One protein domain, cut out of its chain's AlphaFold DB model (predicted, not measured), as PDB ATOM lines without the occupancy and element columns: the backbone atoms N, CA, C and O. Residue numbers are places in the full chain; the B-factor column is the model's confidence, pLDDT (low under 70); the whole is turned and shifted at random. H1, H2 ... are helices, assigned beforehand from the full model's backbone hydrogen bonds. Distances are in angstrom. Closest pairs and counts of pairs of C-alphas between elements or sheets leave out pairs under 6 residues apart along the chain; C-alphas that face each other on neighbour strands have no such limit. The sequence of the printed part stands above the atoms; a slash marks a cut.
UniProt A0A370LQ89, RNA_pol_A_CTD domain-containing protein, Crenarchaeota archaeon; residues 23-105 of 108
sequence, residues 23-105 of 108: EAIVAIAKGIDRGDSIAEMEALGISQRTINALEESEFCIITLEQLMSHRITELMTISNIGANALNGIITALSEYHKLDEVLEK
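Overview. This is residues 23 to 105 of the 108 residues of the protein "RNA_pol_A_CTD domain-containing protein" of Crenarchaeota archaeon (UniProt A0A370LQ89). One long helix, H6, makes the long axis, and five shorter helices with their loops lie along one side of it. H1 crosses it steeply, H2 packs on it, and H3 and H5 lie near its first end. The printed part has 83 residues with six named helices, H1 to H6 in order: all helix, compact, radius of gyration of the C-alphas 12.3 A, spans 40 by 21 by 21 A.

Arrangement. Start at H1, residues 23 to 34: it touches residues 93 to 101 alone of H6, residues 83 to 103, at a steep tilt of 60 degrees, the closest C-alphas being Ala 24 and His 97, 4.6 A. H4, residues 64 to 68, touches H1, closest C-alphas Met 68 and Ile 25, 7.0 A. Every O i to N i+4 pair is within hydrogen-bond range in H1 and H4; in H6, 16 of 17.

Along the chain. Find C-alpha 23 at (90.049, 183.299, 196.294); H1 spans 16.8 A. H2 is residues 41 to 44, H3 48 to 55, H5 72 to 75. H6 runs 30.7 A to C-alpha 103 at (79.446, 179.565, 187.119).

Size, cuts and confidence. The printed part has no cut and no long link; 25 residues, among them 31 to 40 and 97 to 105, have pLDDT under 70.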
ATOM      1  N   GLU A  23      91.170 183.399 197.211       67.94
ATOM      2  CA  GLU A  23      90.049 183.299 196.294       67.94
ATOM      3  C   GLU A  23      89.777 181.842 195.874       67.94
ATOM      4  O   GLU A  23      88.622 181.429 195.769       67.94
ATOM      5  N   ALA A  24      90.829 181.021 195.746       65.12
ATOM      6  CA  ALA A  24      90.699 179.584 195.490       65.12
ATOM      7  C   ALA A  24      90.054 178.842 196.662       65.12
ATOM      8  O   ALA A  24      89.231 177.951 196.458       65.12
ATOM      9  N   ILE A  25      90.368 179.256 197.889       67.00
ATOM     10  CA  ILE A  25      89.778 178.684 199.105       67.00
ATOM     11  C   ILE A  25      88.280 178.984 199.174       67.00
ATOM     12  O   ILE A  25      87.489 178.104 199.503       67.00
ATOM     13  N   VAL A  26      87.878 180.210 198.821       71.31
ATOM     14  CA  VAL A  26      86.463 180.605 198.759       71.31
ATOM     15  C   VAL A  26      85.714 179.803 197.695       71.31
ATOM     16  O   VAL A  26      84.632 179.294 197.983       71.31
ATOM     17  N   ALA A  27      86.290 179.645 196.502       68.56
ATOM     18  CA  ALA A  27      85.689 178.852 195.433       68.56
ATOM     19  C   ALA A  27      85.481 177.386 195.846       68.56
ATOM     20  O   ALA A  27      84.383 176.851 195.703       68.56
ATOM     21  N   ILE A  28      86.508 176.733 196.400       67.69
ATOM     22  CA  ILE A  28      86.421 175.315 196.791       67.69
ATOM     23  C   ILE A  28      85.470 175.132 197.979       67.69
ATOM     24  O   ILE A  28      84.719 174.162 197.994       67.69
ATOM     25  N   ALA A  29      85.420 176.073 198.928       69.12
ATOM     26  CA  ALA A  29      84.427 176.043 200.005       69.12
ATOM     27  C   ALA A  29      82.984 176.090 199.466       69.12
ATOM     28  O   ALA A  29      82.160 175.277 199.881       69.12
ATOM     29  N   LYS A  30      82.687 176.966 198.490       70.75
ATOM     30  CA  LYS A  30      81.375 176.983 197.816       70.75
ATOM     31  C   LYS A  30      81.097 175.676 197.068       70.75
ATOM     32  O   LYS A  30      79.978 175.181 197.124       70.75
ATOM     33  N   GLY A  31      82.096 175.109 196.392       68.50
ATOM     34  CA  GLY A  31      81.989 173.800 195.741       68.50
ATOM     35  C   GLY A  31      81.619 172.689 196.720       68.50
ATOM     36  O   GLY A  31      80.663 171.954 196.490       68.50
ATOM     37  N   ILE A  32      82.306 172.615 197.861       68.69
ATOM     38  CA  ILE A  32      81.994 171.662 198.935       68.69
ATOM     39  C   ILE A  32      80.554 171.860 199.441       68.69
ATOM     40  O   ILE A  32      79.819 170.878 199.543       68.69
ATOM     41  N   ASP A  33      80.116 173.104 199.668       68.38
ATOM     42  CA  ASP A  33      78.736 173.424 200.078       68.38
ATOM     43  C   ASP A  33      77.681 173.046 199.011       68.38
ATOM     44  O   ASP A  33      76.556 172.678 199.363       68.38
ATOM     45  N   ARG A  34      78.029 173.073 197.714       68.88
ATOM     46  CA  ARG A  34      77.189 172.558 196.609       68.88
ATOM     47  C   ARG A  34      77.148 171.026 196.531       68.88
ATOM     48  O   ARG A  34      76.285 170.478 195.846       68.88
ATOM     49  N   GLY A  35      78.047 170.330 197.227       59.00
ATOM     50  CA  GLY A  35      78.254 168.883 197.106       59.00
ATOM     51  C   GLY A  35      79.283 168.481 196.042       59.00
ATOM     52  O   GLY A  35      79.471 167.286 195.812       59.00
ATOM     53  N   ASP A  36      79.993 169.442 195.441       57.72
ATOM     54  CA  ASP A  36      81.066 169.241 194.455       57.72
ATOM     55  C   ASP A  36      82.385 168.794 195.122       57.72
ATOM     56  O   ASP A  36      83.471 169.280 194.805       57.72
ATOM     57  N   SER A  37      82.329 167.812 196.028       52.94
ATOM     58  CA  SER A  37      83.525 167.142 196.574       52.94
ATOM     59  C   SER A  37      84.326 166.368 195.509       52.94
ATOM     60  O   SER A  37      85.401 165.847 195.799       52.94
ATOM     61  N   ILE A  38      83.823 166.343 194.268       46.59
ATOM     62  CA  ILE A  38      84.350 165.675 193.069       46.59
ATOM     63  C   ILE A  38      85.168 166.634 192.186       46.59
ATOM     64  O   ILE A  38      85.221 166.507 190.964       46.59
ATOM     65  N   ALA A  39      85.877 167.577 192.795       52.66
ATOM     66  CA  ALA A  39      87.159 167.976 192.237       52.66
ATOM     67  C   ALA A  39      88.209 166.975 192.741       52.66
ATOM     68  O   ALA A  39      89.024 167.271 193.617       52.66
ATOM     69  N   GLU A  40      88.148 165.752 192.195       65.06
ATOM     70  CA  GLU A  40      89.254 164.797 192.280       65.06
ATOM     71  C   GLU A  40      90.524 165.541 191.856       65.06
ATOM     72  O   GLU A  40      90.513 166.284 190.873       65.06
ATOM     73  N   MET A  41      91.621 165.395 192.602       75.94
ATOM     74  CA  MET A  41      92.828 166.194 192.354       75.94
ATOM     75  C   MET A  41      93.331 166.047 190.904       75.94
ATOM     76  O   MET A  41      93.814 167.013 190.312       75.94
ATOM     77  N   GLU A  42      93.129 164.867 190.310       75.31
ATOM     78  CA  GLU A  42      93.405 164.567 188.902       75.31
ATOM     79  C   GLU A  42      92.560 165.421 187.936       75.31
ATOM     80  O   GLU A  42      93.092 165.938 186.953       75.31
ATOM     81  N   ALA A  43      91.280 165.657 188.243       72.06
ATOM     82  CA  ALA A  43      90.389 166.511 187.453       72.06
ATOM     83  C   ALA A  43      90.803 167.996 187.475       72.06
ATOM     84  O   ALA A  43      90.485 168.728 186.540       72.06
ATOM     85  N   LEU A  44      91.563 168.433 188.491       73.50
ATOM     86  CA  LEU A  44      92.214 169.752 188.513       73.50
ATOM     87  C   LEU A  44      93.623 169.753 187.894       73.50
ATOM     88  O   LEU A  44      94.363 170.726 188.033       73.50
ATOM     89  N   GLY A  45      94.037 168.664 187.243       78.50
ATOM     90  CA  GLY A  45      95.354 168.546 186.618       78.50
ATOM     91  C   GLY A  45      96.514 168.337 187.601       78.50
ATOM     92  O   GLY A  45      97.679 168.419 187.195       78.50
ATOM     93  N   ILE A  46      96.246 168.040 188.879       85.06
ATOM     94  CA  ILE A  46      97.296 167.633 189.819       85.06
ATOM     95  C   ILE A  46      97.794 166.248 189.389       85.06
ATOM     96  O   ILE A  46      97.028 165.301 189.256       85.06
ATOM     97  N   SER A  47      99.100 166.122 189.140       88.00
ATOM     98  CA  SER A  47      99.657 164.876 188.596       88.00
ATOM     99  C   SER A  47      99.498 163.697 189.563       88.00
ATOM    100  O   SER A  47      99.730 163.863 190.760       88.00
ATOM    101  N   GLN A  48      99.259 162.485 189.049       86.25
ATOM    102  CA  GLN A  48      99.138 161.273 189.876       86.25
ATOM    103  C   GLN A  48     100.312 161.075 190.852       86.25
ATOM    104  O   GLN A  48     100.119 160.659 191.983       86.25
ATOM    105  N   ARG A  49     101.548 161.440 190.470       88.69
ATOM    106  CA  ARG A  49     102.702 161.382 191.391       88.69
ATOM    107  C   ARG A  49     102.540 162.321 192.592       88.69
ATOM    108  O   ARG A  49     102.989 161.993 193.681       88.69
ATOM    109  N   THR A  50     101.959 163.498 192.371       89.81
ATOM    110  CA  THR A  50     101.646 164.465 193.429       89.81
ATOM    111  C   THR A  50     100.505 163.953 194.303       89.81
ATOM    112  O   THR A  50     100.635 164.020 195.517       89.81
ATOM    113  N   ILE A  51      99.461 163.366 193.706       89.31
ATOM    114  CA  ILE A  51      98.346 162.734 194.433       89.31
ATOM    115  C   ILE A  51      98.865 161.610 195.337       89.31
ATOM    116  O   ILE A  51      98.715 161.698 196.548       89.31
ATOM    117  N   ASN A  52      99.601 160.634 194.794       89.88
ATOM    118  CA  ASN A  52     100.195 159.558 195.591       89.88
ATOM    119  C   ASN A  52     101.091 160.096 196.721       89.88
ATOM    120  O   ASN A  52     101.043 159.589 197.833       89.88
ATOM    121  N   ALA A  53     101.894 161.138 196.471       91.12
ATOM    122  CA  ALA A  53     102.733 161.738 197.511       91.12
ATOM    123  C   ALA A  53     101.915 162.432 198.619       91.12
ATOM    124  O   ALA A  53     102.356 162.451 199.764       91.12
ATOM    125  N   LEU A  54     100.739 162.984 198.299       90.12
ATOM    126  CA  LEU A  54      99.794 163.571 199.257       90.12
ATOM    127  C   LEU A  54      99.055 162.487 200.065       90.12
ATOM    128  O   LEU A  54      98.960 162.599 201.291       90.12
ATOM    129  N   GLU A  55      98.608 161.414 199.410       90.19
ATOM    130  CA  GLU A  55      97.929 160.264 200.027       90.19
ATOM    131  C   GLU A  55      98.857 159.457 200.951       90.19
ATOM    132  O   GLU A  55      98.474 159.121 202.072       90.19
ATOM    133  N   GLU A  56     100.092 159.189 200.509       90.94
ATOM    134  CA  GLU A  56     101.136 158.466 201.258       90.94
ATOM    135  C   GLU A  56     101.848 159.348 202.309       90.94
ATOM    136  O   GLU A  56     102.734 158.873 203.025       90.94
ATOM    137  N   SER A  57     101.495 160.637 202.410       90.19
ATOM    138  CA  SER A  57     102.086 161.563 203.384       90.19
ATOM    139  C   SER A  57     101.647 161.280 204.825       90.19
ATOM    140  O   SER A  57     100.617 160.660 205.085       90.19
ATOM    141  N   GLU A  58     102.380 161.849 205.789       89.12
ATOM    142  CA  GLU A  58     101.991 161.856 207.209       89.12
ATOM    143  C   GLU A  58     100.634 162.539 207.483       89.12
ATOM    144  O   GLU A  58     100.033 162.319 208.535       89.12
ATOM    145  N   PHE A  59     100.136 163.330 206.528       86.56
ATOM    146  CA  PHE A  59      98.865 164.045 206.599       86.56
ATOM    147  C   PHE A  59      97.696 163.290 205.934       86.56
ATOM    148  O   PHE A  59      96.545 163.637 206.185       86.56
ATOM    149  N   CYS A  60      97.978 162.261 205.120       88.19
ATOM    150  CA  CYS A  60      96.996 161.446 204.387       88.19
ATOM    151  C   CYS A  60      95.926 162.295 203.663       88.19
ATOM    152  O   CYS A  60      94.725 162.244 203.956       88.19
ATOM    153  N   ILE A  61      96.398 163.141 202.745       87.38
ATOM    154  CA  ILE A  61      95.594 164.153 202.055       87.38
ATOM    155  C   ILE A  61      94.986 163.519 200.800       87.38
ATOM    156  O   ILE A  61      95.665 163.354 199.791       87.38
ATOM    157  N   ILE A  62      93.701 163.173 200.881       84.44
ATOM    158  CA  ILE A  62      92.931 162.485 199.831       84.44
ATOM    159  C   ILE A  62      91.944 163.461 199.159       84.44
ATOM    160  O   ILE A  62      91.584 163.295 197.996       84.44
ATOM    161  N   THR A  63      91.521 164.518 199.863       78.00
ATOM    162  CA  THR A  63      90.562 165.523 199.371       78.00
ATOM    163  C   THR A  63      91.164 166.926 199.285       78.00
ATOM    164  O   THR A  63      92.131 167.263 199.973       78.00
ATOM    165  N   LEU A  64      90.557 167.795 198.468       76.81
ATOM    166  CA  LEU A  64      90.948 169.209 198.404       76.81
ATOM    167  C   LEU A  64      90.683 169.966 199.710       76.81
ATOM    168  O   LEU A  64      91.437 170.873 200.042       76.81
ATOM    169  N   GLU A  65      89.658 169.587 200.478       74.44
ATOM    170  CA  GLU A  65      89.398 170.169 201.802       74.44
ATOM    171  C   GLU A  65      90.573 169.917 202.760       74.44
ATOM    172  O   GLU A  65      91.055 170.839 203.424       74.44
ATOM    173  N   GLN A  66      91.094 168.684 202.776       81.56
ATOM    174  CA  GLN A  66      92.307 168.348 203.520       81.56
ATOM    175  C   GLN A  66      93.511 169.133 202.979       81.56
ATOM    176  O   GLN A  66      94.250 169.717 203.765       81.56
ATOM    177  N   LEU A  67      93.676 169.224 201.654       82.69
ATOM    178  CA  LEU A  67      94.790 169.945 201.024       82.69
ATOM    179  C   LEU A  67      94.812 171.436 201.400       82.69
ATOM    180  O   LEU A  67      95.875 171.980 201.690       82.69
ATOM    181  N   MET A  68      93.644 172.082 201.447       77.12
ATOM    182  CA  MET A  68      93.488 173.468 201.907       77.12
ATOM    183  C   MET A  68      93.648 173.632 203.422       77.12
ATOM    184  O   MET A  68      93.926 174.731 203.891       77.12
ATOM    185  N   SER A  69      93.471 172.569 204.205       79.94
ATOM    186  CA  SER A  69      93.646 172.616 205.663       79.94
ATOM    187  C   SER A  69      95.120 172.671 206.095       79.94
ATOM    188  O   SER A  69      95.397 172.836 207.285       79.94
ATOM    189  N   HIS A  70      96.051 172.567 205.140       83.62
ATOM    190  CA  HIS A  70      97.495 172.592 205.347       83.62
ATOM    191  C   HIS A  70      98.164 173.825 204.736       83.62
ATOM    192  O   HIS A  70      97.755 174.352 203.697       83.62
ATOM    193  N   ARG A  71      99.252 174.275 205.366       81.56
ATOM    194  CA  ARG A  71     100.088 175.358 204.833       81.56
ATOM    195  C   ARG A  71     100.971 174.866 203.695       81.56
ATOM    196  O   ARG A  71     101.446 173.733 203.721       81.56
ATOM    197  N   ILE A  72     101.359 175.768 202.791       81.88
ATOM    198  CA  ILE A  72     102.390 175.474 201.778       81.88
ATOM    199  C   ILE A  72     103.680 174.967 202.435       81.88
ATOM    200  O   ILE A  72     104.291 174.024 201.939       81.88
ATOM    201  N   THR A  73     104.076 175.540 203.576       82.25
ATOM    202  CA  THR A  73     105.278 175.103 204.302       82.25
ATOM    203  C   THR A  73     105.190 173.666 204.822       82.25
ATOM    204  O   THR A  73     106.222 173.019 204.936       82.25
ATOM    205  N   GLU A  74     103.987 173.176 205.133       86.69
ATOM    206  CA  GLU A  74     103.734 171.793 205.569       86.69
ATOM    207  C   GLU A  74     103.685 170.855 204.356       86.69
ATOM    208  O   GLU A  74     104.318 169.806 204.352       86.69
ATOM    209  N   LEU A  75     103.049 171.273 203.256       85.75
ATOM    210  CA  LEU A  75     103.084 170.514 202.000       85.75
ATOM    211  C   LEU A  75     104.521 170.345 201.468       85.75
ATOM    212  O   LEU A  75     104.836 169.325 200.863       85.75
ATOM    213  N   MET A  76     105.415 171.302 201.739       86.00
ATOM    214  CA  MET A  76     106.844 171.208 201.413       86.00
ATOM    215  C   MET A  76     107.664 170.270 202.320       86.00
ATOM    216  O   MET A  76     108.805 169.973 201.961       86.00
ATOM    217  N   THR A  77     107.148 169.793 203.464       88.12
ATOM    218  CA  THR A  77     107.832 168.742 204.254       88.12
ATOM    219  C   THR A  77     107.517 167.335 203.753       88.12
ATOM    220  O   THR A  77     108.246 166.397 204.075       88.12
ATOM    221  N   ILE A  78     106.477 167.180 202.927       88.81
ATOM    222  CA  ILE A  78     106.080 165.898 202.349       88.81
ATOM    223  C   ILE A  78     107.160 165.401 201.380       88.81
ATOM    224  O   ILE A  78     107.523 166.061 200.401       88.81
ATOM    225  N   SER A  79     107.654 164.187 201.625       85.81
ATOM    226  CA  SER A  79     108.607 163.530 200.729       85.81
ATOM    227  C   SER A  79     108.029 163.403 199.313       85.81
ATOM    228  O   SER A  79     106.873 163.040 199.132       85.81
ATOM    229  N   ASN A  80     108.849 163.679 198.297       84.31
ATOM    230  CA  ASN A  80     108.474 163.762 196.876       84.31
ATOM    231  C   ASN A  80     107.615 164.978 196.450       84.31
ATOM    232  O   ASN A  80     107.425 165.161 195.242       84.31
ATOM    233  N   ILE A  81     107.194 165.872 197.357       86.06
ATOM    234  CA  ILE A  81     106.621 167.180 196.985       86.06
ATOM    235  C   ILE A  81     107.751 168.199 196.770       86.06
ATOM    236  O   ILE A  81     108.205 168.899 197.669       86.06
ATOM    237  N   GLY A  82     108.236 168.272 195.529       85.75
ATOM    238  CA  GLY A  82     109.166 169.316 195.087       85.75
ATOM    239  C   GLY A  82     108.458 170.583 194.592       85.75
ATOM    240  O   GLY A  82     107.246 170.597 194.389       85.75
ATOM    241  N   ALA A  83     109.232 171.630 194.283       84.00
ATOM    242  CA  ALA A  83     108.714 172.913 193.785       84.00
ATOM    243  C   ALA A  83     107.762 172.781 192.574       84.00
ATOM    244  O   ALA A  83     106.773 173.501 192.491       84.00
ATOM    245  N   ASN A  84     108.009 171.825 191.669       86.19
ATOM    246  CA  ASN A  84     107.128 171.565 190.524       86.19
ATOM    247  C   ASN A  84     105.764 170.987 190.938       86.19
ATOM    248  O   ASN A  84     104.752 171.350 190.344       86.19
ATOM    249  N   ALA A  85     105.729 170.106 191.944       86.31
ATOM    250  CA  ALA A  85     104.486 169.539 192.468       86.31
ATOM    251  C   ALA A  85     103.665 170.624 193.182       86.31
ATOM    252  O   ALA A  85     102.477 170.779 192.912       86.31
ATOM    253  N   LEU A  86     104.334 171.447 193.998       86.00
ATOM    254  CA  LEU A  86     103.721 172.597 194.657       86.00
ATOM    255  C   LEU A  86     103.169 173.621 193.650       86.00
ATOM    256  O   LEU A  86     102.039 174.075 193.795       86.00
ATOM    257  N   ASN A  87     103.924 173.956 192.600       86.12
ATOM    258  CA  ASN A  87     103.448 174.865 191.554       86.12
ATOM    259  C   ASN A  87     102.243 174.284 190.790       86.12
ATOM    260  O   ASN A  87     101.330 175.028 190.437       86.12
ATOM    261  N   GLY A  88     102.213 172.962 190.576       85.25
ATOM    262  CA  GLY A  88     101.054 172.250 190.033       85.25
ATOM    263  C   GLY A  88      99.817 172.404 190.918       85.25
ATOM    264  O   GLY A  88      98.779 172.835 190.428       85.25
ATOM    265  N   ILE A  89      99.953 172.159 192.227       85.00
ATOM    266  CA  ILE A  89      98.885 172.364 193.221       85.00
ATOM    267  C   ILE A  89      98.373 173.814 193.194       85.00
ATOM    268  O   ILE A  89      97.173 174.039 193.068       85.00
ATOM    269  N   ILE A  90      99.261 174.812 193.255       84.00
ATOM    270  CA  ILE A  90      98.863 176.233 193.247       84.00
ATOM    271  C   ILE A  90      98.135 176.598 191.942       84.00
ATOM    272  O   ILE A  90      97.141 177.324 191.977       84.00
ATOM    273  N   THR A  91      98.601 176.081 190.800       84.44
ATOM    274  CA  THR A  91      97.964 176.310 189.491       84.44
ATOM    275  C   THR A  91      96.566 175.698 189.451       84.44
ATOM    276  O   THR A  91      95.613 176.413 189.154       84.44
ATOM    277  N   ALA A  92      96.432 174.429 189.840       80.75
ATOM    278  CA  ALA A  92      95.171 173.690 189.901       80.75
ATOM    279  C   ALA A  92      94.106 174.412 190.750       80.75
ATOM    280  O   ALA A  92      92.984 174.649 190.302       80.75
ATOM    281  N   LEU A  93      94.487 174.854 191.955       77.50
ATOM    282  CA  LEU A  93      93.614 175.623 192.851       77.50
ATOM    283  C   LEU A  93      93.220 176.984 192.236       77.50
ATOM    284  O   LEU A  93      92.072 177.417 192.343       77.50
ATOM    285  N   SER A  94      94.149 177.642 191.534       76.81
ATOM    286  CA  SER A  94      93.902 178.920 190.844       76.81
ATOM    287  C   SER A  94      93.024 178.783 189.593       76.81
ATOM    288  O   SER A  94      92.395 179.757 189.177       76.81
ATOM    289  N   GLU A  95      92.989 177.613 188.954       75.50
ATOM    290  CA  GLU A  95      92.091 177.326 187.829       75.50
ATOM    291  C   GLU A  95      90.683 176.984 188.310       75.50
ATOM    292  O   GLU A  95      89.718 177.516 187.756       75.50
ATOM    293  N   TYR A  96      90.555 176.228 189.405       71.94
ATOM    294  CA  TYR A  96      89.261 175.989 190.050       71.94
ATOM    295  C   TYR A  96      88.564 177.297 190.453       71.94
ATOM    296  O   TYR A  96      87.374 177.471 190.198       71.94
ATOM    297  N   HIS A  97      89.314 178.260 191.003       67.38
ATOM    298  CA  HIS A  97      88.783 179.590 191.314       67.38
ATOM    299  C   HIS A  97      88.112 180.266 190.105       67.38
ATOM    300  O   HIS A  97      86.999 180.780 190.220       67.38
ATOM    301  N   LYS A  98      88.770 180.235 188.940       68.88
ATOM    302  CA  LYS A  98      88.252 180.848 187.707       68.88
ATOM    303  C   LYS A  98      86.987 180.154 187.208       68.88
ATOM    304  O   LYS A  98      86.152 180.814 186.602       68.88
ATOM    305  N   LEU A  99      86.858 178.845 187.436       65.06
ATOM    306  CA  LEU A  99      85.666 178.083 187.066       65.06
ATOM    307  C   LEU A  99      84.458 178.485 187.925       65.06
ATOM    308  O   LEU A  99      83.393 178.755 187.373       65.06
ATOM    309  N   ASP A 100      84.634 178.604 189.244       65.31
ATOM    310  CA  ASP A 100      83.592 179.092 190.166       65.31
ATOM    311  C   ASP A 100      83.126 180.508 189.779       65.31
ATOM    312  O   ASP A 100      81.931 180.768 189.651       65.31
ATOM    313  N   GLU A 101      84.073 181.389 189.446       66.44
ATOM    314  CA  GLU A 101      83.803 182.738 188.936       66.44
ATOM    315  C   GLU A 101      83.020 182.794 187.613       66.44
ATOM    316  O   GLU A 101      82.474 183.852 187.287       66.44
ATOM    317  N   VAL A 102      83.039 181.735 186.802       64.31
ATOM    318  CA  VAL A 102      82.265 181.649 185.550       64.31
ATOM    319  C   VAL A 102      80.862 181.133 185.847       64.31
ATOM    320  O   VAL A 102      79.896 181.725 185.371       64.31
ATOM    321  N   LEU A 103      80.738 180.112 186.699       60.25
ATOM    322  CA  LEU A 103      79.446 179.565 187.119       60.25
ATOM    323  C   LEU A 103      78.569 180.624 187.812       60.25
ATOM    324  O   LEU A 103      77.385 180.714 187.509       60.25
ATOM    325  N   GLU A 104      79.146 181.497 188.648       59.41
ATOM    326  CA  GLU A 104      78.413 182.622 189.266       59.41
ATOM    327  C   GLU A 104      77.939 183.699 188.269       59.41
ATOM    328  O   GLU A 104      77.084 184.520 188.609       59.41
ATOM    329  N   LYS A 105      78.495 183.741 187.050       59.94
ATOM    330  CA  LYS A 105      78.141 184.737 186.020       59.94
ATOM    331  C   LYS A 105      77.080 184.236 185.034       59.94
ATOM    332  O   LYS A 105      76.468 185.072 184.374       59.94
TER     333      LYS A 105